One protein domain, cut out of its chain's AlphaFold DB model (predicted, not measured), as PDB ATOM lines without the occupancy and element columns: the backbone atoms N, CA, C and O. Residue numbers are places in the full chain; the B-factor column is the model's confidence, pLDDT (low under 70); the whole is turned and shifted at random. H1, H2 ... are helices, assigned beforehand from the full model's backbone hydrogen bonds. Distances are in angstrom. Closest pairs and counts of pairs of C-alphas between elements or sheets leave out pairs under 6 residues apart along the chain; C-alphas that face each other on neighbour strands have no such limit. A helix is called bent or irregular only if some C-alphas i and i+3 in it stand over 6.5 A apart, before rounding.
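This is residues 335 to 547 of the 549 residues of the protein "Transmembrane protein" of Cystoisospora suis (UniProt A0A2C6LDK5). Nine helices, mostly side by side, form a slab: H1 to H4 pack together at one end of its long axis, and H7, H8 and H9 stand as a triangle at the other. H6 sits in the middle, packed on H2 and H4 and on H8, and H5 packs along H6. The printed part has 213 residues with nine named helices, H1 to H9 in chain order, and no named strand; the class is all helix. Eight of them, H1 to H4 and H6 to H9, make a bundle, helices packed roughly side by side. The whole is compact, with a radius of gyration of the C-alphas of 18.3 A and spans of 57 by 43 by 26 A.

H1, residues 336 to 356, and H2, residues 364 to 385, form a helical hairpin at a shallow tilt of 5 degrees; their closest C-alphas, of Arg 356 and Val 365, are 6.5 A apart. H3, residues 388 to 409, touches H1 with residues 395 to 405 alone, closest at the C-alphas of Phe 341 and Ile 398, 6.2 A. H4, residues 416 to 440, forms a hairpin with H3, opposite ways at 7 degrees, and touches H2, where the C-alphas of Leu 375 and Leu 426 are closest at 6.2 A. H5, residues 444 to 455, and H6, residues 462 to 476, form another hairpin, closest at the C-alphas of Ile 454 and Arg 462, 6.3 A. H6 touches H2 with 22 pairs of C-alphas within 8 A; the closest, of Gly 378 and Asp 471, are 4.1 A apart. H7, residues 483 to 494, and H6 are only just apart, at 8.2 A. H8, residues 504 to 520, touches H6, closest at the C-alphas of Phe 472 and Arg 515, 6.0 A. H9, residues 524 to 538, runs the same way as H7 at 7 degrees; the C-alphas of Met 492 and Val 531 are their closest, 6.1 A. H9 is irregular: C-alphas 525 and 528 are 7.7 A apart. Every O i to N i+4 pair is within hydrogen-bond range in H1, H3, H4, H6, H7 and H8, against 17 of 18 in H2, 5 of 8 in H5 and 9 of 11 in H9.

H1 begins at C-alpha 336 (219.120, 284.590, 304.469) and is 30.9 A long; H2 measures 32.8 A, H3 30.8 A and H4 36.0 A. H9 ends at C-alpha 538 (231.168, 250.298, 289.407).

The C-alphas of Ser 410 and Ser 545, the two farthest apart, are 58.2 A from each other. The printed part has no cut, and no link is long. The mean pLDDT of the printed part is 83.6; residues 356 to 365, 496 to 505 and 542 to 547 are under 70.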
ATOM      1  N   GLU A 335     218.034 281.314 306.850       77.00
ATOM      2  CA  GLU A 335     218.085 281.002 305.421       77.00
ATOM      3  C   GLU A 335     218.607 282.178 304.583       77.00
ATOM      4  O   GLU A 335     218.867 282.031 303.386       77.00
ATOM      5  N   SER A 336     218.803 283.354 305.192       85.00
ATOM      6  CA  SER A 336     219.120 284.590 304.469       85.00
ATOM      7  C   SER A 336     220.462 284.510 303.733       85.00
ATOM      8  O   SER A 336     220.571 284.906 302.567       85.00
ATOM      9  N   ALA A 337     221.479 283.941 304.384       87.88
ATOM     10  CA  ALA A 337     222.804 283.764 303.805       87.88
ATOM     11  C   ALA A 337     222.781 282.776 302.629       87.88
ATOM     12  O   ALA A 337     223.359 283.055 301.575       87.88
ATOM     13  N   LEU A 338     222.086 281.645 302.784       86.81
ATOM     14  CA  LEU A 338     221.992 280.615 301.751       86.81
ATOM     15  C   LEU A 338     221.174 281.094 300.544       86.81
ATOM     16  O   LEU A 338     221.569 280.862 299.403       86.81
ATOM     17  N   SER A 339     220.094 281.839 300.786       88.50
ATOM     18  CA  SER A 339     219.281 282.468 299.740       88.50
ATOM     19  C   SER A 339     220.105 283.438 298.889       88.50
ATOM     20  O   SER A 339     220.129 283.334 297.660       88.50
ATOM     21  N   ARG A 340     220.884 284.318 299.531       91.44
ATOM     22  CA  ARG A 340     221.840 285.199 298.837       91.44
ATOM     23  C   ARG A 340     222.876 284.413 298.037       91.44
ATOM     24  O   ARG A 340     223.156 284.758 296.893       91.44
ATOM     25  N   PHE A 341     223.443 283.355 298.616       92.88
ATOM     26  CA  PHE A 341     224.397 282.505 297.906       92.88
ATOM     27  C   PHE A 341     223.772 281.889 296.647       92.88
ATOM     28  O   PHE A 341     224.368 281.957 295.576       92.88
ATOM     29  N   ASN A 342     222.548 281.362 296.739       89.50
ATOM     30  CA  ASN A 342     221.838 280.794 295.592       89.50
ATOM     31  C   ASN A 342     221.611 281.825 294.479       89.50
ATOM     32  O   ASN A 342     221.848 281.507 293.313       89.50
ATOM     33  N   GLN A 343     221.261 283.066 294.825       91.19
ATOM     34  CA  GLN A 343     221.139 284.161 293.854       91.19
ATOM     35  C   GLN A 343     222.468 284.433 293.132       91.19
ATOM     36  O   GLN A 343     222.491 284.534 291.906       91.19
ATOM     37  N   LEU A 344     223.588 284.471 293.863       94.31
ATOM     38  CA  LEU A 344     224.915 284.638 293.261       94.31
ATOM     39  C   LEU A 344     225.258 283.486 292.309       94.31
ATOM     40  O   LEU A 344     225.758 283.728 291.213       94.31
ATOM     41  N   ILE A 345     224.962 282.236 292.680       93.44
ATOM     42  CA  ILE A 345     225.202 281.074 291.810       93.44
ATOM     43  C   ILE A 345     224.367 281.153 290.525       93.44
ATOM     44  O   ILE A 345     224.889 280.876 289.442       93.44
ATOM     45  N   GLU A 346     223.100 281.565 290.608       90.75
ATOM     46  CA  GLU A 346     222.263 281.783 289.421       90.75
ATOM     47  C   GLU A 346     222.819 282.878 288.505       90.75
ATOM     48  O   GLU A 346     222.758 282.760 287.280       90.75
ATOM     49  N   GLU A 347     223.366 283.948 289.078       92.00
ATOM     50  CA  GLU A 347     224.001 285.014 288.308       92.00
ATOM     51  C   GLU A 347     225.272 284.548 287.609       92.00
ATOM     52  O   GLU A 347     225.415 284.771 286.405       92.00
ATOM     53  N   ILE A 348     226.156 283.843 288.318       92.75
ATOM     54  CA  ILE A 348     227.374 283.272 287.731       92.75
ATOM     55  C   ILE A 348     226.996 282.314 286.593       92.75
ATOM     56  O   ILE A 348     227.580 282.371 285.511       92.75
ATOM     57  N   LEU A 349     225.963 281.485 286.778       90.06
ATOM     58  CA  LEU A 349     225.473 280.590 285.731       90.06
ATOM     59  C   LEU A 349     224.995 281.358 284.485       90.06
ATOM     60  O   LEU A 349     225.340 280.976 283.364       90.06
ATOM     61  N   LYS A 350     224.248 282.458 284.660       89.00
ATOM     62  CA  LYS A 350     223.819 283.334 283.550       89.00
ATOM     63  C   LYS A 350     225.011 283.973 282.835       89.00
ATOM     64  O   LYS A 350     224.993 284.096 281.607       89.00
ATOM     65  N   MET A 351     226.052 284.355 283.575       89.44
ATOM     66  CA  MET A 351     227.289 284.890 283.000       89.44
ATOM     67  C   MET A 351     227.994 283.838 282.132       89.44
ATOM     68  O   MET A 351     228.263 284.115 280.962       89.44
ATOM     69  N   ILE A 352     228.165 282.607 282.634       87.19
ATOM     70  CA  ILE A 352     228.729 281.473 281.872       87.19
ATOM     71  C   ILE A 352     227.941 281.229 280.572       87.19
ATOM     72  O   ILE A 352     228.508 281.038 279.494       87.19
ATOM     73  N   GLU A 353     226.607 281.253 280.642       83.94
ATOM     74  CA  GLU A 353     225.745 281.061 279.470       83.94
ATOM     75  C   GLU A 353     225.863 282.173 278.430       83.94
ATOM     76  O   GLU A 353     225.746 281.913 277.229       83.94
ATOM     77  N   THR A 354     226.098 283.402 278.881       81.00
ATOM     78  CA  THR A 354     226.256 284.565 278.007       81.00
ATOM     79  C   THR A 354     227.595 284.515 277.276       81.00
ATOM     80  O   THR A 354     227.621 284.708 276.059       81.00
ATOM     81  N   THR A 355     228.681 284.148 277.967       76.06
ATOM     82  CA  THR A 355     230.013 283.964 277.367       76.06
ATOM     83  C   THR A 355     230.004 282.866 276.290       76.06
ATOM     84  O   THR A 355     230.568 283.060 275.213       76.06
ATOM     85  N   ARG A 356     229.247 281.770 276.483       68.19
ATOM     86  CA  ARG A 356     229.066 280.703 275.469       68.19
ATOM     87  C   ARG A 356     228.528 281.204 274.131       68.19
ATOM     88  O   ARG A 356     228.891 280.687 273.081       68.19
ATOM     89  N   ARG A 357     227.598 282.164 274.148       60.44
ATOM     90  CA  ARG A 357     226.990 282.680 272.908       60.44
ATOM     91  C   ARG A 357     227.979 283.494 272.073       60.44
ATOM     92  O   ARG A 357     227.710 283.729 270.900       60.44
ATOM     93  N   GLN A 358     229.082 283.928 272.678       61.75
ATOM     94  CA  GLN A 358     230.085 284.791 272.062       61.75
ATOM     95  C   GLN A 358     231.319 284.005 271.596       61.75
ATOM     96  O   GLN A 358     231.955 284.417 270.630       61.75
ATOM     97  N   ASP A 359     231.606 282.854 272.213       57.69
ATOM     98  CA  ASP A 359     232.718 281.967 271.854       57.69
ATOM     99  C   ASP A 359     232.191 280.589 271.394       57.69
ATOM    100  O   ASP A 359     231.907 279.694 272.189       57.69
ATOM    101  N   VAL A 360     231.989 280.436 270.079       52.53
ATOM    102  CA  VAL A 360     231.318 279.274 269.446       52.53
ATOM    103  C   VAL A 360     232.203 278.013 269.438       52.53
ATOM    104  O   VAL A 360     231.738 276.926 269.103       52.53
ATOM    105  N   THR A 361     233.475 278.133 269.821       48.81
ATOM    106  CA  THR A 361     234.500 277.095 269.627       48.81
ATOM    107  C   THR A 361     234.935 276.345 270.885       48.81
ATOM    108  O   THR A 361     235.786 275.464 270.779       48.81
ATOM    109  N   SER A 362     234.396 276.654 272.068       52.19
ATOM    110  CA  SER A 362     234.980 276.169 273.323       52.19
ATOM    111  C   SER A 362     234.165 275.054 274.010       52.19
ATOM    112  O   SER A 362     233.030 275.241 274.454       52.19
ATOM    113  N   ASP A 363     234.798 273.886 274.176       57.69
ATOM    114  CA  ASP A 363     234.366 272.799 275.076       57.69
ATOM    115  C   ASP A 363     234.495 273.184 276.576       57.69
ATOM    116  O   ASP A 363     234.282 272.359 277.470       57.69
ATOM    117  N   LEU A 364     234.847 274.443 276.889       60.28
ATOM    118  CA  LEU A 364     235.075 274.926 278.258       60.28
ATOM    119  C   LEU A 364     233.762 275.106 279.033       60.28
ATOM    120  O   LEU A 364     233.708 274.806 280.224       60.28
ATOM    121  N   VAL A 365     232.676 275.504 278.363       63.59
ATOM    122  CA  VAL A 365     231.411 275.859 279.034       63.59
ATOM    123  C   VAL A 365     230.748 274.683 279.774       63.59
ATOM    124  O   VAL A 365     230.310 274.872 280.912       63.59
ATOM    125  N   PRO A 366     230.654 273.459 279.210       70.12
ATOM    126  CA  PRO A 366     230.173 272.298 279.962       70.12
ATOM    127  C   PRO A 366     231.005 272.014 281.219       70.12
ATOM    128  O   PRO A 366     230.448 271.647 282.256       70.12
ATOM    129  N   THR A 367     232.320 272.228 281.149       77.44
ATOM    130  CA  THR A 367     233.244 272.000 282.268       77.44
ATOM    131  C   THR A 367     233.061 273.049 283.361       77.44
ATOM    132  O   THR A 367     232.934 272.687 284.527       77.44
ATOM    133  N   GLU A 368     232.970 274.332 283.011       84.56
ATOM    134  CA  GLU A 368     232.745 275.434 283.962       84.56
ATOM    135  C   GLU A 368     231.398 275.316 284.675       84.56
ATOM    136  O   GLU A 368     231.333 275.465 285.894       84.56
ATOM    137  N   LYS A 369     230.331 274.965 283.944       84.75
ATOM    138  CA  LYS A 369     229.021 274.677 284.550       84.75
ATOM    139  C   LYS A 369     229.092 273.511 285.527       84.75
ATOM    140  O   LYS A 369     228.514 273.583 286.608       84.75
ATOM    141  N   SER A 370     229.808 272.451 285.150       83.88
ATOM    142  CA  SER A 370     229.986 271.283 286.014       83.88
ATOM    143  C   SER A 370     230.759 271.665 287.273       83.88
ATOM    144  O   SER A 370     230.299 271.370 288.371       83.88
ATOM    145  N   ARG A 371     231.867 272.406 287.141       89.31
ATOM    146  CA  ARG A 371     232.632 272.928 288.284       89.31
ATOM    147  C   ARG A 371     231.768 273.800 289.189       89.31
ATOM    148  O   ARG A 371     231.718 273.531 290.380       89.31
ATOM    149  N   LEU A 372     231.038 274.780 288.645       91.06
ATOM    150  CA  LEU A 372     230.144 275.639 289.431       91.06
ATOM    151  C   LEU A 372     229.130 274.816 290.234       91.06
ATOM    152  O   LEU A 372     228.935 275.078 291.418       91.06
ATOM    153  N   ALA A 373     228.515 273.809 289.607       87.12
ATOM    154  CA  ALA A 373     227.547 272.942 290.268       87.12
ATOM    155  C   ALA A 373     228.179 272.150 291.424       87.12
ATOM    156  O   ALA A 373     227.622 272.137 292.517       87.12
ATOM    157  N   VAL A 374     229.354 271.544 291.211       89.19
ATOM    158  CA  VAL A 374     230.099 270.823 292.262       89.19
ATOM    159  C   VAL A 374     230.501 271.752 293.406       89.19
ATOM    160  O   VAL A 374     230.301 271.425 294.572       89.19
ATOM    161  N   LEU A 375     231.024 272.931 293.078       93.75
ATOM    162  CA  LEU A 375     231.476 273.914 294.056       93.75
ATOM    163  C   LEU A 375     230.326 274.444 294.920       93.75
ATOM    164  O   LEU A 375     230.439 274.503 296.145       93.75
ATOM    165  N   ALA A 376     229.207 274.802 294.285       91.81
ATOM    166  CA  ALA A 376     228.013 275.265 294.980       91.81
ATOM    167  C   ALA A 376     227.433 274.177 295.889       91.81
ATOM    168  O   ALA A 376     227.017 274.471 297.010       91.81
ATOM    169  N   ARG A 377     227.449 272.924 295.423       88.81
ATOM    170  CA  ARG A 377     226.969 271.777 296.185       88.81
ATOM    171  C   ARG A 377     227.742 271.576 297.482       88.81
ATOM    172  O   ARG A 377     227.135 271.582 298.550       88.81
ATOM    173  N   GLY A 378     229.068 271.468 297.395       90.94
ATOM    174  CA  GLY A 378     229.916 271.245 298.564       90.94
ATOM    175  C   GLY A 378     229.788 272.370 299.595       90.94
ATOM    176  O   GLY A 378     229.723 272.110 300.796       90.94
ATOM    177  N   PHE A 379     229.653 273.623 299.139       93.50
ATOM    178  CA  PHE A 379     229.392 274.754 300.034       93.50
ATOM    179  C   PHE A 379     228.046 274.628 300.761       93.50
ATOM    180  O   PHE A 379     227.996 274.808 301.978       93.50
ATOM    181  N   ARG A 380     226.958 274.314 300.043       89.25
ATOM    182  CA  ARG A 380     225.617 274.154 300.636       89.25
ATOM    183  C   ARG A 380     225.587 273.000 301.633       89.25
ATOM    184  O   ARG A 380     225.157 273.201 302.766       89.25
ATOM    185  N   ALA A 381     226.124 271.839 301.248       86.88
ATOM    186  CA  ALA A 381     226.244 270.671 302.120       86.88
ATOM    187  C   ALA A 381     226.953 271.023 303.437       86.88
ATOM    188  O   ALA A 381     226.491 270.636 304.514       86.88
ATOM    189  N   HIS A 382     228.020 271.822 303.361       90.56
ATOM    190  CA  HIS A 382     228.698 272.311 304.550       90.56
ATOM    191  C   HIS A 382     227.837 273.291 305.365       90.56
ATOM    192  O   HIS A 382     227.681 273.137 306.576       90.56
ATOM    193  N   HIS A 383     227.240 274.286 304.704       89.00
ATOM    194  CA  HIS A 383     226.490 275.365 305.347       89.00
ATOM    195  C   HIS A 383     225.334 274.871 306.231       89.00
ATOM    196  O   HIS A 383     225.089 275.450 307.295       89.00
ATOM    197  N   HIS A 384     224.651 273.799 305.816       83.25
ATOM    198  CA  HIS A 384     223.507 273.240 306.543       83.25
ATOM    199  C   HIS A 384     223.855 272.730 307.943       83.25
ATOM    200  O   HIS A 384     223.058 272.895 308.863       83.25
ATOM    201  N   VAL A 385     225.047 272.159 308.128       85.62
ATOM    202  CA  VAL A 385     225.454 271.573 309.419       85.62
ATOM    203  C   VAL A 385     226.622 272.315 310.077       85.62
ATOM    204  O   VAL A 385     227.115 271.881 311.117       85.62
ATOM    205  N   ALA A 386     227.013 273.456 309.504       87.81
ATOM    206  CA  ALA A 386     228.014 274.361 310.049       87.81
ATOM    207  C   ALA A 386     227.579 274.942 311.403       87.81
ATOM    208  O   ALA A 386     226.426 275.382 311.561       87.81
ATOM    209  N   ASN A 387     228.524 275.007 312.339       86.56
ATOM    210  CA  ASN A 387     228.368 275.741 313.594       86.56
ATOM    211  C   ASN A 387     228.400 277.266 313.360       86.56
ATOM    212  O   ASN A 387     228.604 277.754 312.244       86.56
ATOM    213  N   ASP A 388     228.161 278.046 314.413       84.75
ATOM    214  CA  ASP A 388     228.025 279.506 314.310       84.75
ATOM    215  C   ASP A 388     229.298 280.184 313.777       84.75
ATOM    216  O   ASP A 388     229.228 281.071 312.926       84.75
ATOM    217  N   LYS A 389     230.477 279.712 314.195       88.56
ATOM    218  CA  LYS A 389     231.764 280.250 313.736       88.56
ATOM    219  C   LYS A 389     232.004 279.959 312.252       88.56
ATOM    220  O   LYS A 389     232.440 280.829 311.498       88.56
ATOM    221  N   GLU A 390     231.729 278.735 311.820       90.38
ATOM    222  CA  GLU A 390     231.821 278.335 310.411       90.38
ATOM    223  C   GLU A 390     230.812 279.098 309.545       90.38
ATOM    224  O   GLU A 390     231.116 279.476 308.409       90.38
ATOM    225  N   ARG A 391     229.622 279.393 310.082       87.38
ATOM    226  CA  ARG A 391     228.640 280.259 309.424       87.38
ATOM    227  C   ARG A 391     229.150 281.672 309.219       87.38
ATOM    228  O   ARG A 391     228.994 282.193 308.120       87.38
ATOM    229  N   GLU A 392     229.756 282.286 310.227       90.88
ATOM    230  CA  GLU A 392     230.342 283.623 310.082       90.88
ATOM    231  C   GLU A 392     231.388 283.649 308.960       90.88
ATOM    232  O   GLU A 392     231.386 284.556 308.123       90.88
ATOM    233  N   ALA A 393     232.227 282.610 308.875       93.38
ATOM    234  CA  ALA A 393     233.174 282.446 307.774       93.38
ATOM    235  C   ALA A 393     232.464 282.295 306.414       93.38
ATOM    236  O   ALA A 393     232.863 282.930 305.435       93.38
ATOM    237  N   ASN A 394     231.377 281.521 306.351       93.38
ATOM    238  CA  ASN A 394     230.558 281.377 305.145       93.38
ATOM    239  C   ASN A 394     229.905 282.706 304.726       93.38
ATOM    240  O   ASN A 394     229.935 283.047 303.549       93.38
ATOM    241  N   VAL A 395     229.358 283.483 305.665       94.19
ATOM    242  CA  VAL A 395     228.759 284.804 305.397       94.19
ATOM    243  C   VAL A 395     229.809 285.774 304.864       94.19
ATOM    244  O   VAL A 395     229.558 286.476 303.883       94.19
ATOM    245  N   LYS A 396     231.006 285.779 305.461       96.25
ATOM    246  CA  LYS A 396     232.132 286.580 304.974       96.25
ATOM    247  C   LYS A 396     232.496 286.208 303.537       96.25
ATOM    248  O   LYS A 396     232.603 287.099 302.699       96.25
ATOM    249  N   PHE A 397     232.612 284.915 303.240       97.69
ATOM    250  CA  PHE A 397     232.865 284.439 301.881       97.69
ATOM    251  C   PHE A 397     231.762 284.861 300.899       97.69
ATOM    252  O   PHE A 397     232.069 285.312 299.802       97.69
ATOM    253  N   ILE A 398     230.484 284.776 301.285       96.94
ATOM    254  CA  ILE A 398     229.374 285.210 300.421       96.94
ATOM    255  C   ILE A 398     229.513 286.702 300.076       96.94
ATOM    256  O   ILE A 398     229.322 287.066 298.920       96.94
ATOM    257  N   ASN A 399     229.895 287.553 301.035       97.06
ATOM    258  CA  ASN A 399     230.137 288.980 300.776       97.06
ATOM    259  C   ASN A 399     231.329 289.206 299.819       97.06
ATOM    260  O   ASN A 399     231.299 290.094 298.963       97.06
ATOM    261  N   GLU A 400     232.394 288.410 299.958       96.81
ATOM    262  CA  GLU A 400     233.554 288.450 299.056       96.81
ATOM    263  C   GLU A 400     233.160 288.028 297.632       96.81
ATOM    264  O   GLU A 400     233.463 288.738 296.671       96.81
ATOM    265  N   LEU A 401     232.416 286.925 297.492       97.31
ATOM    266  CA  LEU A 401     231.908 286.443 296.208       97.31
ATOM    267  C   LEU A 401     230.975 287.465 295.553       97.31
ATOM    268  O   LEU A 401     231.108 287.741 294.364       97.31
ATOM    269  N   GLU A 402     230.075 288.073 296.324       96.88
ATOM    270  CA  GLU A 402     229.194 289.145 295.854       96.88
ATOM    271  C   GLU A 402     229.989 290.340 295.313       96.88
ATOM    272  O   GLU A 402     229.639 290.905 294.277       96.88
ATOM    273  N   THR A 403     231.101 290.696 295.959       95.81
ATOM    274  CA  THR A 403     231.991 291.765 295.482       95.81
ATOM    275  C   THR A 403     232.611 291.415 294.124       95.81
ATOM    276  O   THR A 403     232.627 292.260 293.225       95.81
ATOM    277  N   ILE A 404     233.071 290.171 293.946       95.12
ATOM    278  CA  ILE A 404     233.627 289.677 292.673       95.12
ATOM    279  C   ILE A 404     232.548 289.681 291.580       95.12
ATOM    280  O   ILE A 404     232.774 290.197 290.486       95.12
ATOM    281  N   VAL A 405     231.350 289.168 291.873       94.25
ATOM    282  CA  VAL A 405     230.228 289.143 290.920       94.25
ATOM    283  C   VAL A 405     229.825 290.565 290.517       94.25
ATOM    284  O   VAL A 405     229.705 290.855 289.327       94.25
ATOM    285  N   ASN A 406     229.689 291.485 291.476       93.19
ATOM    286  CA  ASN A 406     229.295 292.872 291.213       93.19
ATOM    287  C   ASN A 406     230.327 293.652 290.387       93.19
ATOM    288  O   ASN A 406     229.937 294.434 289.518       93.19
ATOM    289  N   LYS A 407     231.627 293.417 290.615       91.50
ATOM    290  CA  LYS A 407     232.721 293.988 289.809       91.50
ATOM    291  C   LYS A 407     232.509 293.694 288.320       91.50
ATOM    292  O   LYS A 407     232.536 294.616 287.509       91.50
ATOM    293  N   HIS A 408     232.188 292.445 287.985       88.62
ATOM    294  CA  HIS A 408     232.021 292.000 286.598       88.62
ATOM    295  C   HIS A 408     230.606 292.184 286.040       88.62
ATOM    296  O   HIS A 408     230.424 292.229 284.826       88.62
ATOM    297  N   ARG A 409     229.594 292.369 286.899       82.75
ATOM    298  CA  ARG A 409     228.202 292.622 286.486       82.75
ATOM    299  C   ARG A 409     228.058 293.886 285.630       82.75
ATOM    300  O   ARG A 409     227.195 293.944 284.760       82.75
ATOM    301  N   SER A 410     228.875 294.904 285.900       73.62
ATOM    302  CA  SER A 410     228.816 296.208 285.219       73.62
ATOM    303  C   SER A 410     229.594 296.267 283.901       73.62
ATOM    304  O   SER A 410     229.503 297.254 283.169       73.62
ATOM    305  N   GLU A 411     230.363 295.226 283.589       78.44
ATOM    306  CA  GLU A 411     231.196 295.194 282.397       78.44
ATOM    307  C   GLU A 411     230.350 294.881 281.162       78.44
ATOM    308  O   GLU A 411     229.534 293.962 281.149       78.44
ATOM    309  N   ALA A 412     230.570 295.635 280.082       70.88
ATOM    310  CA  ALA A 412     229.827 295.463 278.834       70.88
ATOM    311  C   ALA A 412     230.021 294.071 278.197       70.88
ATOM    312  O   ALA A 412     229.215 293.659 277.364       70.88
ATOM    313  N   MET A 413     231.092 293.356 278.566       75.19
ATOM    314  CA  MET A 413     231.422 292.037 278.037       75.19
ATOM    315  C   MET A 413     232.136 291.185 279.097       75.19
ATOM    316  O   MET A 413     233.254 291.500 279.501       75.19
ATOM    317  N   VAL A 414     231.493 290.090 279.520       78.69
ATOM    318  CA  VAL A 414     232.061 289.123 280.474       78.69
ATOM    319  C   VAL A 414     233.009 288.171 279.747       78.69
ATOM    320  O   VAL A 414     232.603 287.462 278.824       78.69
ATOM    321  N   GLN A 415     234.269 288.141 280.176       82.12
ATOM    322  CA  GLN A 415     235.316 287.296 279.598       82.12
ATOM    323  C   GLN A 415     235.496 285.998 280.396       82.12
ATOM    324  O   GLN A 415     235.202 285.944 281.589       82.12
ATOM    325  N   THR A 416     236.077 284.974 279.767       80.94
ATOM    326  CA  THR A 416     236.424 283.691 280.409       80.94
ATOM    327  C   THR A 416     237.288 283.873 281.662       80.94
ATOM    328  O   THR A 416     237.108 283.167 282.650       80.94
ATOM    329  N   ALA A 417     238.180 284.870 281.674       84.88
ATOM    330  CA  ALA A 417     239.002 285.190 282.842       84.88
ATOM    331  C   ALA A 417     238.171 285.601 284.075       84.88
ATOM    332  O   ALA A 417     238.559 285.295 285.198       84.88
ATOM    333  N   HIS A 418     237.015 286.246 283.878       89.19
ATOM    334  CA  HIS A 418     236.136 286.673 284.974       89.19
ATOM    335  C   HIS A 418     235.409 285.471 285.589       89.19
ATOM    336  O   HIS A 418     235.281 285.374 286.806       89.19
ATOM    337  N   ILE A 419     234.988 284.513 284.752       89.06
ATOM    338  CA  ILE A 419     234.419 283.239 285.213       89.06
ATOM    339  C   ILE A 419     235.465 282.438 285.995       89.06
ATOM    340  O   ILE A 419     235.154 281.908 287.061       89.06
ATOM    341  N   ALA A 420     236.707 282.389 285.507       89.50
ATOM    342  CA  ALA A 420     237.802 281.726 286.208       89.50
ATOM    343  C   ALA A 420     238.044 282.330 287.605       89.50
ATOM    344  O   ALA A 420     238.145 281.574 288.564       89.50
ATOM    345  N   GLU A 421     238.032 283.664 287.748       93.56
ATOM    346  CA  GLU A 421     238.158 284.349 289.051       93.56
ATOM    347  C   GLU A 421     237.060 283.911 290.042       93.56
ATOM    348  O   GLU A 421     237.348 283.611 291.203       93.56
ATOM    349  N   MET A 422     235.806 283.805 289.585       95.19
ATOM    350  CA  MET A 422     234.675 283.366 290.418       95.19
ATOM    351  C   MET A 422     234.782 281.888 290.818       95.19
ATOM    352  O   MET A 422     234.559 281.538 291.980       95.19
ATOM    353  N   LEU A 423     235.135 281.014 289.868       94.44
ATOM    354  CA  LEU A 423     235.320 279.585 290.128       94.44
ATOM    355  C   LEU A 423     236.507 279.326 291.060       94.44
ATOM    356  O   LEU A 423     236.420 278.443 291.910       94.44
ATOM    357  N   ASP A 424     237.586 280.099 290.949       95.19
ATOM    358  CA  ASP A 424     238.750 279.976 291.827       95.19
ATOM    359  C   ASP A 424     238.441 280.451 293.251       95.19
ATOM    360  O   ASP A 424     238.867 279.809 294.212       95.19
ATOM    361  N   ALA A 425     237.645 281.515 293.416       96.94
ATOM    362  CA  ALA A 425     237.170 281.945 294.733       96.94
ATOM    363  C   ALA A 425     236.322 280.854 295.415       96.94
ATOM    364  O   ALA A 425     236.554 280.516 296.580       96.94
ATOM    365  N   LEU A 426     235.388 280.254 294.672       97.62
ATOM    366  CA  LEU A 426     234.574 279.127 295.134       97.62
ATOM    367  C   LEU A 426     235.422 277.887 295.453       97.62
ATOM    368  O   LEU A 426     235.260 277.289 296.516       97.62
ATOM    369  N   SER A 427     236.353 277.520 294.567       97.25
ATOM    370  CA  SER A 427     237.249 276.370 294.745       97.25
ATOM    371  C   SER A 427     238.155 276.543 295.959       97.25
ATOM    372  O   SER A 427     238.302 275.619 296.763       97.25
ATOM    373  N   LYS A 428     238.684 277.753 296.176       97.62
ATOM    374  CA  LYS A 428     239.448 278.088 297.379       97.62
ATOM    375  C   LYS A 428     238.612 277.887 298.640       97.62
ATOM    376  O   LYS A 428     239.079 277.208 299.554       97.62
ATOM    377  N   ARG A 429     237.386 278.421 298.690       97.06
ATOM    378  CA  ARG A 429     236.526 278.254 299.870       97.06
ATOM    379  C   ARG A 429     236.172 276.791 300.108       97.06
ATOM    380  O   ARG A 429     236.247 276.331 301.243       97.06
ATOM    381  N   LEU A 430     235.828 276.044 299.060       97.25
ATOM    382  CA  LEU A 430     235.512 274.625 299.202       97.25
ATOM    383  C   LEU A 430     236.727 273.818 299.683       97.25
ATOM    384  O   LEU A 430     236.575 272.904 300.486       97.25
ATOM    385  N   LYS A 431     237.939 274.168 299.243       97.00
ATOM    386  CA  LYS A 431     239.176 273.551 299.738       97.00
ATOM    387  C   LYS A 431     239.409 273.830 301.226       97.00
ATOM    388  O   LYS A 431     239.835 272.930 301.942       97.00
ATOM    389  N   GLU A 432     239.145 275.052 301.688       96.62
ATOM    390  CA  GLU A 432     239.214 275.400 303.116       96.62
ATOM    391  C   GLU A 432     238.210 274.575 303.929       96.62
ATOM    392  O   GLU A 432     238.600 273.940 304.904       96.62
ATOM    393  N   ILE A 433     236.959 274.500 303.462       96.44
ATOM    394  CA  ILE A 433     235.911 273.661 304.057       96.44
ATOM    395  C   ILE A 433     236.358 272.195 304.111       96.44
ATOM    396  O   ILE A 433     236.314 271.572 305.164       96.44
ATOM    397  N   ALA A 434     236.840 271.632 303.002       96.00
ATOM    398  CA  ALA A 434     237.281 270.240 302.961       96.00
ATOM    399  C   ALA A 434     238.445 269.968 303.930       96.00
ATOM    400  O   ALA A 434     238.512 268.890 304.515       96.00
ATOM    401  N   ALA A 435     239.342 270.936 304.140       95.25
ATOM    402  CA  ALA A 435     240.414 270.825 305.127       95.25
ATOM    403  C   ALA A 435     239.888 270.877 306.574       95.25
ATOM    404  O   ALA A 435     240.361 270.115 307.420       95.25
ATOM    405  N   GLU A 436     238.912 271.746 306.855       93.00
ATOM    406  CA  GLU A 436     238.215 271.821 308.149       93.00
ATOM    407  C   GLU A 436     237.511 270.491 308.461       93.00
ATOM    408  O   GLU A 436     237.753 269.896 309.515       93.00
ATOM    409  N   VAL A 437     236.726 269.976 307.507       92.31
ATOM    410  CA  VAL A 437     235.992 268.711 307.646       92.31
ATOM    411  C   VAL A 437     236.934 267.534 307.828       92.31
ATOM    412  O   VAL A 437     236.751 266.758 308.764       92.31
ATOM    413  N   ARG A 438     237.970 267.433 306.989       91.50
ATOM    414  CA  ARG A 438     238.989 266.381 307.072       91.50
ATOM    415  C   ARG A 438     239.619 266.309 308.449       91.50
ATOM    416  O   ARG A 438     239.627 265.245 309.045       91.50
ATOM    417  N   LYS A 439     240.101 267.440 308.966       90.44
ATOM    418  CA  LYS A 439     240.775 267.495 310.269       90.44
ATOM    419  C   LYS A 439     239.863 267.063 311.420       90.44
ATOM    420  O   LYS A 439     240.335 266.620 312.463       90.44
ATOM    421  N   ALA A 440     238.560 267.260 311.260       86.25
ATOM    422  CA  ALA A 440     237.571 266.854 312.242       86.25
ATOM    423  C   ALA A 440     237.021 265.436 311.988       86.25
ATOM    424  O   ALA A 440     236.269 264.931 312.820       86.25
ATOM    425  N   SER A 441     237.335 264.809 310.853       86.75
ATOM    426  CA  SER A 441     236.800 263.521 310.401       86.75
ATOM    427  C   SER A 441     237.651 262.347 310.882       86.75
ATOM    428  O   SER A 441     238.872 262.436 310.950       86.75
ATOM    429  N   SER A 442     237.007 261.214 311.168       85.25
ATOM    430  CA  SER A 442     237.697 259.933 311.381       85.25
ATOM    431  C   SER A 442     238.174 259.284 310.076       85.25
ATOM    432  O   SER A 442     238.857 258.267 310.124       85.25
ATOM    433  N   LEU A 443     237.812 259.850 308.921       86.06
ATOM    434  CA  LEU A 443     238.136 259.341 307.587       86.06
ATOM    435  C   LEU A 443     239.367 260.028 306.969       86.06
ATOM    436  O   LEU A 443     239.652 259.820 305.791       86.06
ATOM    437  N   GLU A 444     240.096 260.853 307.732       88.25
ATOM    438  CA  GLU A 444     241.236 261.645 307.242       88.25
ATOM    439  C   GLU A 444     242.247 260.807 306.440       88.25
ATOM    440  O   GLU A 444     242.637 261.200 305.335       88.25
ATOM    441  N   ASP A 445     242.600 259.626 306.954       84.25
ATOM    442  CA  ASP A 445     243.592 258.731 306.352       84.25
ATOM    443  C   ASP A 445     243.163 258.186 304.977       84.25
ATOM    444  O   ASP A 445     244.013 257.879 304.138       84.25
ATOM    445  N   TYR A 446     241.855 258.128 304.696       85.31
ATOM    446  CA  TYR A 446     241.319 257.672 303.408       85.31
ATOM    447  C   TYR A 446     241.364 258.749 302.323       85.31
ATOM    448  O   TYR A 446     241.359 258.435 301.129       85.31
ATOM    449  N   PHE A 447     241.430 260.030 302.695       88.19
ATOM    450  CA  PHE A 447     241.419 261.117 301.716       88.19
ATOM    451  C   PHE A 447     242.795 261.353 301.082       88.19
ATOM    452  O   PHE A 447     242.870 261.662 299.892       88.19
ATOM    453  N   ALA A 448     243.887 261.164 301.829       85.19
ATOM    454  CA  ALA A 448     245.240 261.426 301.331       85.19
ATOM    455  C   ALA A 448     245.629 260.584 300.091       85.19
ATOM    456  O   ALA A 448     246.197 261.142 299.145       85.19
ATOM    457  N   PRO A 449     245.307 259.275 300.006       83.25
ATOM    458  CA  PRO A 449     245.548 258.498 298.792       83.25
ATOM    459  C   PRO A 449     244.805 259.032 297.558       83.25
ATOM    460  O   PRO A 449     245.377 259.049 296.465       83.25
ATOM    461  N   LEU A 450     243.567 259.515 297.724       85.12
ATOM    462  CA  LEU A 450     242.774 260.100 296.637       85.12
ATOM    463  C   LEU A 450     243.380 261.421 296.150       85.12
ATOM    464  O   LEU A 450     243.500 261.638 294.944       85.12
ATOM    465  N   GLU A 451     243.826 262.280 297.068       88.19
ATOM    466  CA  GLU A 451     244.522 263.527 296.723       88.19
ATOM    467  C   GLU A 451     245.818 263.262 295.952       88.19
ATOM    468  O   GLU A 451     246.073 263.886 294.918       88.19
ATOM    469  N   ASN A 452     246.613 262.294 296.415       85.94
ATOM    470  CA  ASN A 452     247.843 261.888 295.744       85.94
ATOM    471  C   ASN A 452     247.559 261.356 294.335       85.94
ATOM    472  O   ASN A 452     248.258 261.727 293.390       85.94
ATOM    473  N   ALA A 453     246.509 260.546 294.165       83.12
ATOM    474  CA  ALA A 453     246.093 260.069 292.850       83.12
ATOM    475  C   ALA A 453     245.752 261.243 291.916       83.12
ATOM    476  O   ALA A 453     246.308 261.321 290.819       83.12
ATOM    477  N   ILE A 454     244.937 262.209 292.364       86.50
ATOM    478  CA  ILE A 454     244.574 263.403 291.578       86.50
ATOM    479  C   ILE A 454     245.810 264.232 291.198       86.50
ATOM    480  O   ILE A 454     245.919 264.694 290.057       86.50
ATOM    481  N   ALA A 455     246.762 264.401 292.119       86.06
ATOM    482  CA  ALA A 455     247.976 265.182 291.888       86.06
ATOM    483  C   ALA A 455     248.846 264.620 290.747       86.06
ATOM    484  O   ALA A 455     249.496 265.390 290.035       86.06
ATOM    485  N   THR A 456     248.822 263.299 290.528       82.88
ATOM    486  CA  THR A 456     249.581 262.634 289.450       82.88
ATOM    487  C   THR A 456     248.935 262.739 288.061       82.88
ATOM    488  O   THR A 456     249.582 262.423 287.062       82.88
ATOM    489  N   LEU A 457     247.682 263.204 287.966       78.38
ATOM    490  CA  LEU A 457     246.945 263.312 286.701       78.38
ATOM    491  C   LEU A 457     247.352 264.540 285.877       78.38
ATOM    492  O   LEU A 457     247.939 265.496 286.388       78.38
ATOM    493  N   SER A 458     246.991 264.538 284.591       73.12
ATOM    494  CA  SER A 458     247.203 265.677 283.691       73.12
ATOM    495  C   SER A 458     246.444 266.934 284.139       73.12
ATOM    496  O   SER A 458     245.376 266.870 284.751       73.12
ATOM    497  N   GLU A 459     246.996 268.101 283.803       75.25
ATOM    498  CA  GLU A 459     246.553 269.402 284.321       75.25
ATOM    499  C   GLU A 459     245.122 269.787 283.901       75.25
ATOM    500  O   GLU A 459     244.422 270.451 284.656       75.25
ATOM    501  N   ALA A 460     244.634 269.300 282.755       75.88
ATOM    502  CA  ALA A 460     243.337 269.701 282.200       75.88
ATOM    503  C   ALA A 460     242.111 269.218 283.006       75.88
ATOM    504  O   ALA A 460     241.147 269.963 283.154       75.88
ATOM    505  N   LYS A 461     242.120 267.979 283.530       73.75
ATOM    506  CA  LYS A 461     240.988 267.416 284.307       73.75
ATOM    507  C   LYS A 461     241.156 267.584 285.824       73.75
ATOM    508  O   LYS A 461     240.197 267.390 286.571       73.75
ATOM    509  N   ARG A 462     242.359 267.948 286.281       85.06
ATOM    510  CA  ARG A 462     242.714 268.034 287.704       85.06
ATOM    511  C   ARG A 462     241.810 268.981 288.511       85.06
ATOM    512  O   ARG A 462     241.374 268.547 289.573       85.06
ATOM    513  N   PRO A 463     241.464 270.203 288.045       88.06
ATOM    514  CA  PRO A 463     240.630 271.115 288.829       88.06
ATOM    515  C   PRO A 463     239.249 270.535 289.140       88.06
ATOM    516  O   PRO A 463     238.837 270.534 290.291       88.06
ATOM    517  N   LEU A 464     238.570 269.962 288.140       86.62
ATOM    518  CA  LEU A 464     237.247 269.364 288.334       86.62
ATOM    519  C   LEU A 464     237.296 268.173 289.297       86.62
ATOM    520  O   LEU A 464     236.464 268.089 290.192       86.62
ATOM    521  N   LEU A 465     238.264 267.264 289.136       87.44
ATOM    522  CA  LEU A 465     238.388 266.100 290.022       87.44
ATOM    523  C   LEU A 465     238.721 266.516 291.461       87.44
ATOM    524  O   LEU A 465     238.185 265.933 292.400       87.44
ATOM    525  N   GLN A 466     239.549 267.549 291.640       92.38
ATOM    526  CA  GLN A 466     239.832 268.105 292.960       92.38
ATOM    527  C   GLN A 466     238.592 268.763 293.575       92.38
ATOM    528  O   GLN A 466     238.313 268.540 294.750       92.38
ATOM    529  N   ASP A 467     237.834 269.536 292.790       93.19
ATOM    530  CA  ASP A 467     236.578 270.141 293.235       93.19
ATOM    531  C   ASP A 467     235.579 269.044 293.651       93.19
ATOM    532  O   ASP A 467     234.961 269.156 294.705       93.19
ATOM    533  N   MET A 468     235.485 267.941 292.891       91.38
ATOM    534  CA  MET A 468     234.645 266.777 293.217       91.38
ATOM    535  C   MET A 468     235.075 266.071 294.505       91.38
ATOM    536  O   MET A 468     234.214 265.684 295.291       91.38
ATOM    537  N   LEU A 469     236.382 265.893 294.727       93.12
ATOM    538  CA  LEU A 469     236.888 265.310 295.969       93.12
ATOM    539  C   LEU A 469     236.585 266.221 297.162       93.12
ATOM    540  O   LEU A 469     236.107 265.741 298.185       93.12
ATOM    541  N   ASN A 470     236.820 267.527 297.035       96.19
ATOM    542  CA  ASN A 470     236.552 268.471 298.117       96.19
ATOM    543  C   ASN A 470     235.052 268.544 298.449       96.19
ATOM    544  O   ASN A 470     234.689 268.632 299.617       96.19
ATOM    545  N   ASP A 471     234.187 268.474 297.440       93.69
ATOM    546  CA  ASP A 471     232.731 268.410 297.595       93.69
ATOM    547  C   ASP A 471     232.277 267.102 298.263       93.69
ATOM    548  O   ASP A 471     231.441 267.135 299.167       93.69
ATOM    549  N   PHE A 472     232.880 265.964 297.904       92.88
ATOM    550  CA  PHE A 472     232.658 264.702 298.611       92.88
ATOM    551  C   PHE A 472     233.066 264.803 300.087       92.88
ATOM    552  O   PHE A 472     232.235 264.521 300.948       92.88
ATOM    553  N   ILE A 473     234.282 265.279 300.384       94.44
ATOM    554  CA  ILE A 473     234.767 265.469 301.762       94.44
ATOM    555  C   ILE A 473     233.832 266.407 302.530       94.44
ATOM    556  O   ILE A 473     233.396 266.076 303.623       94.44
ATOM    557  N   ALA A 474     233.458 267.553 301.955       93.06
ATOM    558  CA  ALA A 474     232.522 268.480 302.590       93.06
ATOM    559  C   ALA A 474     231.166 267.822 302.901       93.06
ATOM    560  O   ALA A 474     230.529 268.152 303.898       93.06
ATOM    561  N   SER A 475     230.731 266.875 302.069       89.44
ATOM    562  CA  SER A 475     229.463 266.169 302.248       89.44
ATOM    563  C   SER A 475     229.522 265.073 303.320       89.44
ATOM    564  O   SER A 475     228.490 264.812 303.942       89.44
ATOM    565  N   THR A 476     230.686 264.468 303.609       90.38
ATOM    566  CA  THR A 476     230.792 263.409 304.638       90.38
ATOM    567  C   THR A 476     230.482 263.922 306.041       90.38
ATOM    568  O   THR A 476     229.952 263.173 306.862       90.38
ATOM    569  N   GLN A 477     230.691 265.215 306.314       87.19
ATOM    570  CA  GLN A 477     230.380 265.789 307.628       87.19
ATOM    571  C   GLN A 477     228.903 265.626 308.026       87.19
ATOM    572  O   GLN A 477     228.575 265.650 309.211       87.19
ATOM    573  N   ARG A 478     228.008 265.466 307.038       80.88
ATOM    574  CA  ARG A 478     226.572 265.219 307.239       80.88
ATOM    575  C   ARG A 478     226.270 263.775 307.638       80.88
ATOM    576  O   ARG A 478     225.109 263.472 307.859       80.88
ATOM    577  N   LEU A 479     227.239 262.870 307.696       81.44
ATOM    578  CA  LEU A 479     226.990 261.439 307.912       81.44
ATOM    579  C   LEU A 479     227.871 260.836 309.014       81.44
ATOM    580  O   LEU A 479     227.493 259.847 309.630       81.44
ATOM    581  N   GLU A 480     229.006 261.461 309.326       78.12
ATOM    582  CA  GLU A 480     230.019 260.953 310.267       78.12
ATOM    583  C   GLU A 480     229.610 260.909 311.757       78.12
ATOM    584  O   GLU A 480     230.448 260.676 312.628       78.12
ATOM    585  N   THR A 481     228.349 261.167 312.103       74.38
ATOM    586  CA  THR A 481     227.891 261.191 313.505       74.38
ATOM    587  C   THR A 481     227.378 259.840 314.006       74.38
ATOM    588  O   THR A 481     227.238 259.665 315.220       74.38
ATOM    589  N   SER A 482     227.139 258.884 313.100       77.12
ATOM    590  CA  SER A 482     226.710 257.513 313.399       77.12
ATOM    591  C   SER A 482     227.813 256.511 313.051       77.12
ATOM    592  O   SER A 482     228.364 256.577 311.956       77.12
ATOM    593  N   SER A 483     228.108 255.564 313.950       77.44
ATOM    594  CA  SER A 483     229.098 254.501 313.707       77.44
ATOM    595  C   SER A 483     228.766 253.688 312.459       77.44
ATOM    596  O   SER A 483     229.625 253.528 311.606       77.44
ATOM    597  N   ASP A 484     227.502 253.285 312.298       81.62
ATOM    598  CA  ASP A 484     227.054 252.447 311.176       81.62
ATOM    599  C   ASP A 484     227.278 253.162 309.825       81.62
ATOM    600  O   ASP A 484     227.681 252.556 308.830       81.62
ATOM    601  N   LEU A 485     227.059 254.485 309.788       83.81
ATOM    602  CA  LEU A 485     227.309 255.306 308.599       83.81
ATOM    603  C   LEU A 485     228.805 255.515 308.353       83.81
ATOM    604  O   LEU A 485     229.228 255.504 307.200       83.81
ATOM    605  N   VAL A 486     229.605 255.695 309.407       85.81
ATOM    606  CA  VAL A 486     231.070 255.812 309.301       85.81
ATOM    607  C   VAL A 486     231.682 254.516 308.778       85.81
ATOM    608  O   VAL A 486     232.528 254.580 307.887       85.81
ATOM    609  N   ASP A 487     231.233 253.364 309.269       86.19
ATOM    610  CA  ASP A 487     231.679 252.051 308.797       86.19
ATOM    611  C   ASP A 487     231.312 251.874 307.319       86.19
ATOM    612  O   ASP A 487     232.161 251.542 306.502       86.19
ATOM    613  N   THR A 488     230.092 252.254 306.929       87.12
ATOM    614  CA  THR A 488     229.669 252.199 305.519       87.12
ATOM    615  C   THR A 488     230.496 253.126 304.622       87.12
ATOM    616  O   THR A 488     230.887 252.748 303.518       87.12
ATOM    617  N   LEU A 489     230.776 254.354 305.069       88.38
ATOM    618  CA  LEU A 489     231.646 255.280 304.337       88.38
ATOM    619  C   LEU A 489     233.072 254.737 304.233       88.38
ATOM    620  O   LEU A 489     233.707 254.903 303.193       88.38
ATOM    621  N   THR A 490     233.551 254.077 305.287       86.94
ATOM    622  CA  THR A 490     234.846 253.395 305.312       86.94
ATOM    623  C   THR A 490     234.868 252.275 304.284       86.94
ATOM    624  O   THR A 490     235.729 252.297 303.415       86.94
ATOM    625  N   ASP A 491     233.871 251.390 304.272       85.12
ATOM    626  CA  ASP A 491     233.751 250.311 303.287       85.12
ATOM    627  C   ASP A 491     233.715 250.858 301.851       85.12
ATOM    628  O   ASP A 491     234.415 250.367 300.963       85.12
ATOM    629  N   MET A 492     232.950 251.930 301.607       85.25
ATOM    630  CA  MET A 492     232.918 252.607 300.306       85.25
ATOM    631  C   MET A 492     234.286 253.170 299.894       85.25
ATOM    632  O   MET A 492     234.612 253.161 298.706       85.25
ATOM    633  N   LEU A 493     235.068 253.680 300.848       84.62
ATOM    634  CA  LEU A 493     236.423 254.196 300.634       84.62
ATOM    635  C   LEU A 493     237.467 253.074 300.531       84.62
ATOM    636  O   LEU A 493     238.444 253.226 299.809       84.62
ATOM    637  N   GLU A 494     237.271 251.931 301.178       78.69
ATOM    638  CA  GLU A 494     238.151 250.760 301.081       78.69
ATOM    639  C   GLU A 494     237.968 250.001 299.767       78.69
ATOM    640  O   GLU A 494     238.943 249.517 299.183       78.69
ATOM    641  N   LEU A 495     236.738 249.977 299.230       73.44
ATOM    642  CA  LEU A 495     236.499 249.590 297.835       73.44
ATOM    643  C   LEU A 495     237.383 250.403 296.887       73.44
ATOM    644  O   LEU A 495     237.726 249.945 295.790       73.44
ATOM    645  N   LEU A 496     237.777 251.604 297.318       69.94
ATOM    646  CA  LEU A 496     238.670 252.450 296.580       69.94
ATOM    647  C   LEU A 496     240.163 252.149 296.839       69.94
ATOM    648  O   LEU A 496     240.881 252.947 297.433       69.94
ATOM    649  N   ASN A 497     240.679 251.045 296.277       63.88
ATOM    650  CA  ASN A 497     242.126 250.781 296.255       63.88
ATOM    651  C   ASN A 497     242.909 251.783 295.352       63.88
ATOM    652  O   ASN A 497     242.767 251.729 294.122       63.88
ATOM    653  N   PRO A 498     243.834 252.597 295.914       56.19
ATOM    654  CA  PRO A 498     244.701 253.547 295.198       56.19
ATOM    655  C   PRO A 498     245.448 252.986 293.982       56.19
ATOM    656  O   PRO A 498     245.673 253.693 292.995       56.19
ATOM    657  N   ASN A 499     245.805 251.701 294.021       55.09
ATOM    658  CA  ASN A 499     246.540 251.014 292.958       55.09
ATOM    659  C   ASN A 499     245.714 250.848 291.668       55.09
ATOM    660  O   ASN A 499     246.290 250.614 290.598       55.09
ATOM    661  N   LEU A 500     244.388 251.024 291.738       55.50
ATOM    662  CA  LEU A 500     243.463 250.936 290.605       55.50
ATOM    663  C   LEU A 500     243.354 252.247 289.795       55.50
ATOM    664  O   LEU A 500     242.742 252.248 288.726       55.50
ATOM    665  N   TYR A 501     243.966 253.361 290.229       62.16
ATOM    666  CA  TYR A 501     243.697 254.716 289.689       62.16
ATOM    667  C   TYR A 501     244.713 255.262 288.695       62.16
ATOM    668  O   TYR A 501     245.012 256.454 288.681       62.16
ATOM    669  N   LYS A 502     245.227 254.417 287.802       56.81
ATOM    670  CA  LYS A 502     246.220 254.866 286.811       56.81
ATOM    671  C   LYS A 502     245.634 255.698 285.662       56.81
ATOM    672  O   LYS A 502     246.406 256.227 284.866       56.81
ATOM    673  N   THR A 503     244.307 255.825 285.545       62.84
ATOM    674  CA  THR A 503     243.671 256.623 284.482       62.84
ATOM    675  C   THR A 503     242.597 257.578 285.007       62.84
ATOM    676  O   THR A 503     241.889 257.295 285.974       62.84
ATOM    677  N   THR A 504     242.469 258.723 284.333       62.62
ATOM    678  CA  THR A 504     241.533 259.818 284.647       62.62
ATOM    679  C   THR A 504     240.062 259.395 284.618       62.62
ATOM    680  O   THR A 504     239.272 259.904 285.411       62.62
ATOM    681  N   ASP A 505     239.686 258.477 283.725       69.50
ATOM    682  CA  ASP A 505     238.280 258.104 283.517       69.50
ATOM    683  C   ASP A 505     237.733 257.209 284.640       69.50
ATOM    684  O   ASP A 505     236.571 257.336 285.023       69.50
ATOM    685  N   HIS A 506     238.573 256.364 285.244       76.94
ATOM    686  CA  HIS A 506     238.161 255.566 286.398       76.94
ATOM    687  C   HIS A 506     237.992 256.442 287.642       76.94
ATOM    688  O   HIS A 506     236.976 256.338 288.323       76.94
ATOM    689  N   LEU A 507     238.928 257.364 287.903       80.12
ATOM    690  CA  LEU A 507     238.849 258.239 289.077       80.12
ATOM    691  C   LEU A 507     237.598 259.128 289.067       80.12
ATOM    692  O   LEU A 507     236.939 259.270 290.095       80.12
ATOM    693  N   GLY A 508     237.228 259.673 287.904       82.00
ATOM    694  CA  GLY A 508     235.975 260.419 287.756       82.00
ATOM    695  C   GLY A 508     234.738 259.567 288.062       82.00
ATOM    696  O   GLY A 508     233.853 260.018 288.789       82.00
ATOM    697  N   ARG A 509     234.701 258.320 287.566       82.88
ATOM    698  CA  ARG A 509     233.615 257.364 287.844       82.88
ATOM    699  C   ARG A 509     233.514 257.024 289.330       82.88
ATOM    700  O   ARG A 509     232.413 256.962 289.866       82.88
ATOM    701  N   PHE A 510     234.649 256.837 289.999       84.69
ATOM    702  CA  PHE A 510     234.695 256.531 291.428       84.69
ATOM    703  C   PHE A 510     234.220 257.692 292.292       84.69
ATOM    704  O   PHE A 510     233.390 257.489 293.174       84.69
ATOM    705  N   LEU A 511     234.684 258.913 292.014       87.38
ATOM    706  CA  LEU A 511     234.216 260.095 292.736       87.38
ATOM    707  C   LEU A 511     232.712 260.304 292.535       87.38
ATOM    708  O   LEU A 511     232.011 260.622 293.488       87.38
ATOM    709  N   HIS A 512     232.187 260.074 291.329       86.75
ATOM    710  CA  HIS A 512     230.741 260.079 291.104       86.75
ATOM    711  C   HIS A 512     230.024 259.002 291.935       86.75
ATOM    712  O   HIS A 512     229.042 259.310 292.603       86.75
ATOM    713  N   ALA A 513     230.543 257.773 291.981       88.12
ATOM    714  CA  ALA A 513     229.957 256.704 292.784       88.12
ATOM    715  C   ALA A 513     229.931 257.024 294.289       88.12
ATOM    716  O   ALA A 513     228.911 256.804 294.940       88.12
ATOM    717  N   LEU A 514     231.010 257.598 294.830       89.62
ATOM    718  CA  LEU A 514     231.061 258.063 296.219       89.62
ATOM    719  C   LEU A 514     229.990 259.116 296.516       89.62
ATOM    720  O   LEU A 514     229.329 259.061 297.551       89.62
ATOM    721  N   ARG A 515     229.798 260.065 295.596       89.12
ATOM    722  CA  ARG A 515     228.785 261.119 295.723       89.12
ATOM    723  C   ARG A 515     227.372 260.550 295.709       89.12
ATOM    724  O   ARG A 515     226.575 260.921 296.564       89.12
ATOM    725  N   ILE A 516     227.084 259.630 294.786       88.25
ATOM    726  CA  ILE A 516     225.811 258.902 294.746       88.25
ATOM    727  C   ILE A 516     225.589 258.139 296.052       88.25
ATOM    728  O   ILE A 516     224.495 258.202 296.608       88.25
ATOM    729  N   GLY A 517     226.627 257.482 296.577       88.94
ATOM    730  CA  GLY A 517     226.546 256.793 297.859       88.94
ATOM    731  C   GLY A 517     226.190 257.740 299.002       88.94
ATOM    732  O   GLY A 517     225.167 257.529 299.646       88.94
ATOM    733  N   VAL A 518     226.922 258.848 299.168       88.38
ATOM    734  CA  VAL A 518     226.617 259.886 300.174       88.38
ATOM    735  C   VAL A 518     225.196 260.437 300.024       88.38
ATOM    736  O   VAL A 518     224.480 260.530 301.015       88.38
ATOM    737  N   SER A 519     224.743 260.746 298.805       85.38
ATOM    738  CA  SER A 519     223.371 261.226 298.567       85.38
ATOM    739  C   SER A 519     222.286 260.177 298.843       85.38
ATOM    740  O   SER A 519     221.127 260.538 299.043       85.38
ATOM    741  N   SER A 520     222.633 258.889 298.828       86.00
ATOM    742  CA  SER A 520     221.698 257.789 299.083       86.00
ATOM    743  C   SER A 520     221.636 257.353 300.552       86.00
ATOM    744  O   SER A 520     220.672 256.689 300.935       86.00
ATOM    745  N   LEU A 521     222.615 257.753 301.376       84.19
ATOM    746  CA  LEU A 521     222.732 257.422 302.803       84.19
ATOM    747  C   LEU A 521     221.786 258.260 303.681       84.19
ATOM    748  O   LEU A 521     222.208 258.953 304.603       84.19
ATOM    749  N   ASN A 522     220.491 258.189 303.383       78.62
ATOM    750  CA  ASN A 522     219.442 258.757 304.231       78.62
ATOM    751  C   ASN A 522     218.933 257.720 305.249       78.62
ATOM    752  O   ASN A 522     218.634 258.068 306.387       78.62
ATOM    753  N   ASP A 523     218.877 256.442 304.859       76.81
ATOM    754  CA  ASP A 523     218.416 255.318 305.683       76.81
ATOM    755  C   ASP A 523     219.610 254.441 306.093       76.81
ATOM    756  O   ASP A 523     220.312 253.889 305.241       76.81
ATOM    757  N   THR A 524     219.839 254.310 307.403       70.25
ATOM    758  CA  THR A 524     220.945 253.501 307.947       70.25
ATOM    759  C   THR A 524     220.766 252.003 307.701       70.25
ATOM    760  O   THR A 524     221.739 251.259 307.739       70.25
ATOM    761  N   GLN A 525     219.544 251.541 307.428       72.44
ATOM    762  CA  GLN A 525     219.216 250.123 307.255       72.44
ATOM    763  C   GLN A 525     219.553 249.603 305.847       72.44
ATOM    764  O   GLN A 525     219.636 248.395 305.635       72.44
ATOM    765  N   ASP A 526     219.775 250.506 304.891       76.75
ATOM    766  CA  ASP A 526     220.101 250.200 303.492       76.75
ATOM    767  C   ASP A 526     221.615 250.182 303.208       76.75
ATOM    768  O   ASP A 526     222.037 249.970 302.065       76.75
ATOM    769  N   SER A 527     222.438 250.431 304.225       77.06
ATOM    770  CA  SER A 527     223.851 250.773 304.063       77.06
ATOM    771  C   SER A 527     224.701 249.625 303.491       77.06
ATOM    772  O   SER A 527     225.475 249.836 302.557       77.06
ATOM    773  N   GLU A 528     224.478 248.383 303.931       79.44
ATOM    774  CA  GLU A 528     225.154 247.192 303.384       79.44
ATOM    775  C   GLU A 528     224.801 246.951 301.903       79.44
ATOM    776  O   GLU A 528     225.638 246.553 301.087       79.44
ATOM    777  N   ILE A 529     223.547 247.227 301.527       87.12
ATOM    778  CA  ILE A 529     223.058 247.047 300.154       87.12
ATOM    779  C   ILE A 529     223.695 248.089 299.233       87.12
ATOM    780  O   ILE A 529     224.020 247.770 298.089       87.12
ATOM    781  N   LEU A 530     223.921 249.310 299.726       87.81
ATOM    782  CA  LEU A 530     224.626 250.352 298.983       87.81
ATOM    783  C   LEU A 530     226.042 249.909 298.584       87.81
ATOM    784  O   LEU A 530     226.402 250.025 297.409       87.81
ATOM    785  N   VAL A 531     226.824 249.368 299.524       86.62
ATOM    786  CA  VAL A 531     228.190 248.882 299.248       86.62
ATOM    787  C   VAL A 531     228.152 247.781 298.184       86.62
ATOM    788  O   VAL A 531     228.897 247.828 297.200       86.62
ATOM    789  N   ALA A 532     227.211 246.839 298.303       86.75
ATOM    790  CA  ALA A 532     227.021 245.777 297.318       86.75
ATOM    791  C   ALA A 532     226.590 246.301 295.932       86.75
ATOM    792  O   ALA A 532     227.026 245.769 294.906       86.75
ATOM    793  N   ASP A 533     225.740 247.330 295.870       90.25
ATOM    794  CA  ASP A 533     225.316 247.971 294.619       90.25
ATOM    795  C   ASP A 533     226.495 248.672 293.925       90.25
ATOM    796  O   ASP A 533     226.651 248.552 292.701       90.25
ATOM    797  N   MET A 534     227.361 249.341 294.694       87.38
ATOM    798  CA  MET A 534     228.600 249.940 294.190       87.38
ATOM    799  C   MET A 534     229.557 248.883 293.649       87.38
ATOM    800  O   MET A 534     229.998 249.000 292.503       87.38
ATOM    801  N   GLU A 535     229.826 247.822 294.415       84.12
ATOM    802  CA  GLU A 535     230.702 246.722 293.996       84.12
ATOM    803  C   GLU A 535     230.210 246.087 292.682       84.12
ATOM    804  O   GLU A 535     230.970 245.937 291.722       84.12
ATOM    805  N   LYS A 536     228.911 245.777 292.593       86.19
ATOM    806  CA  LYS A 536     228.308 245.117 291.421       86.19
ATOM    807  C   LYS A 536     228.236 245.997 290.176       86.19
ATOM    808  O   LYS A 536     228.183 245.453 289.073       86.19
ATOM    809  N   THR A 537     228.193 247.319 290.332       86.00
ATOM    810  CA  THR A 537     227.940 248.246 289.214       86.00
ATOM    811  C   THR A 537     229.205 248.955 288.754       86.00
ATOM    812  O   THR A 537     229.491 249.018 287.557       86.00
ATOM    813  N   VAL A 538     229.982 249.483 289.696       82.94
ATOM    814  CA  VAL A 538     231.168 250.298 289.407       82.94
ATOM    815  C   VAL A 538     232.373 249.408 289.115       82.94
ATOM    816  O   VAL A 538     233.139 249.704 288.199       82.94
ATOM    817  N   PHE A 539     232.501 248.286 289.831       76.81
ATOM    818  CA  PHE A 539     233.663 247.393 289.758       76.81
ATOM    819  C   PHE A 539     233.427 246.126 288.927       76.81
ATOM    820  O   PHE A 539     234.292 245.255 288.883       76.81
ATOM    821  N   LYS A 540     232.286 246.021 288.234       74.94
ATOM    822  CA  LYS A 540     231.904 244.843 287.433       74.94
ATOM    823  C   LYS A 540     232.988 244.387 286.450       74.94
ATOM    824  O   LYS A 540     233.186 243.189 286.271       74.94
ATOM    825  N   ASP A 541     233.675 245.350 285.842       70.12
ATOM    826  CA  ASP A 541     234.654 245.126 284.774       70.12
ATOM    827  C   ASP A 541     236.108 245.285 285.258       70.12
ATOM    828  O   ASP A 541     237.038 245.308 284.451       70.12
ATOM    829  N   ILE A 542     236.320 245.410 286.574       67.31
ATOM    830  CA  ILE A 542     237.647 245.554 287.177       67.31
ATOM    831  C   ILE A 542     238.145 244.176 287.610       67.31
ATOM    832  O   ILE A 542     237.530 243.498 288.433       67.31
ATOM    833  N   ASP A 543     239.283 243.758 287.054       63.28
ATOM    834  CA  ASP A 543     239.915 242.493 287.416       63.28
ATOM    835  C   ASP A 543     240.328 242.505 288.897       63.28
ATOM    836  O   ASP A 543     241.231 243.232 289.314       63.28
ATOM    837  N   ARG A 544     239.677 241.658 289.703       56.47
ATOM    838  CA  ARG A 544     239.931 241.529 291.147       56.47
ATOM    839  C   ARG A 544     241.361 241.096 291.471       56.47
ATOM    840  O   ARG A 544     241.827 241.341 292.582       56.47
ATOM    841  N   SER A 545     242.070 240.466 290.532       55.78
ATOM    842  CA  SER A 545     243.480 240.113 290.712       55.78
ATOM    843  C   SER A 545     244.399 241.342 290.738       55.78
ATOM    844  O   SER A 545     245.448 241.291 291.375       55.78
ATOM    845  N   ALA A 546     243.965 242.469 290.160       52.31
ATOM    846  CA  ALA A 546     244.654 243.756 290.237       52.31
ATOM    847  C   ALA A 546     244.410 244.510 291.561       52.31
ATOM    848  O   ALA A 546     245.129 245.459 291.852       52.31
ATOM    849  N   ILE A 547     243.420 244.093 292.365       47.88
ATOM    850  CA  ILE A 547     243.042 244.720 293.650       47.88
ATOM    851  C   ILE A 547     243.879 244.169 294.823       47.88
ATOM    852  O   ILE A 547     244.009 244.823 295.851       47.88
TER     853      ILE A 547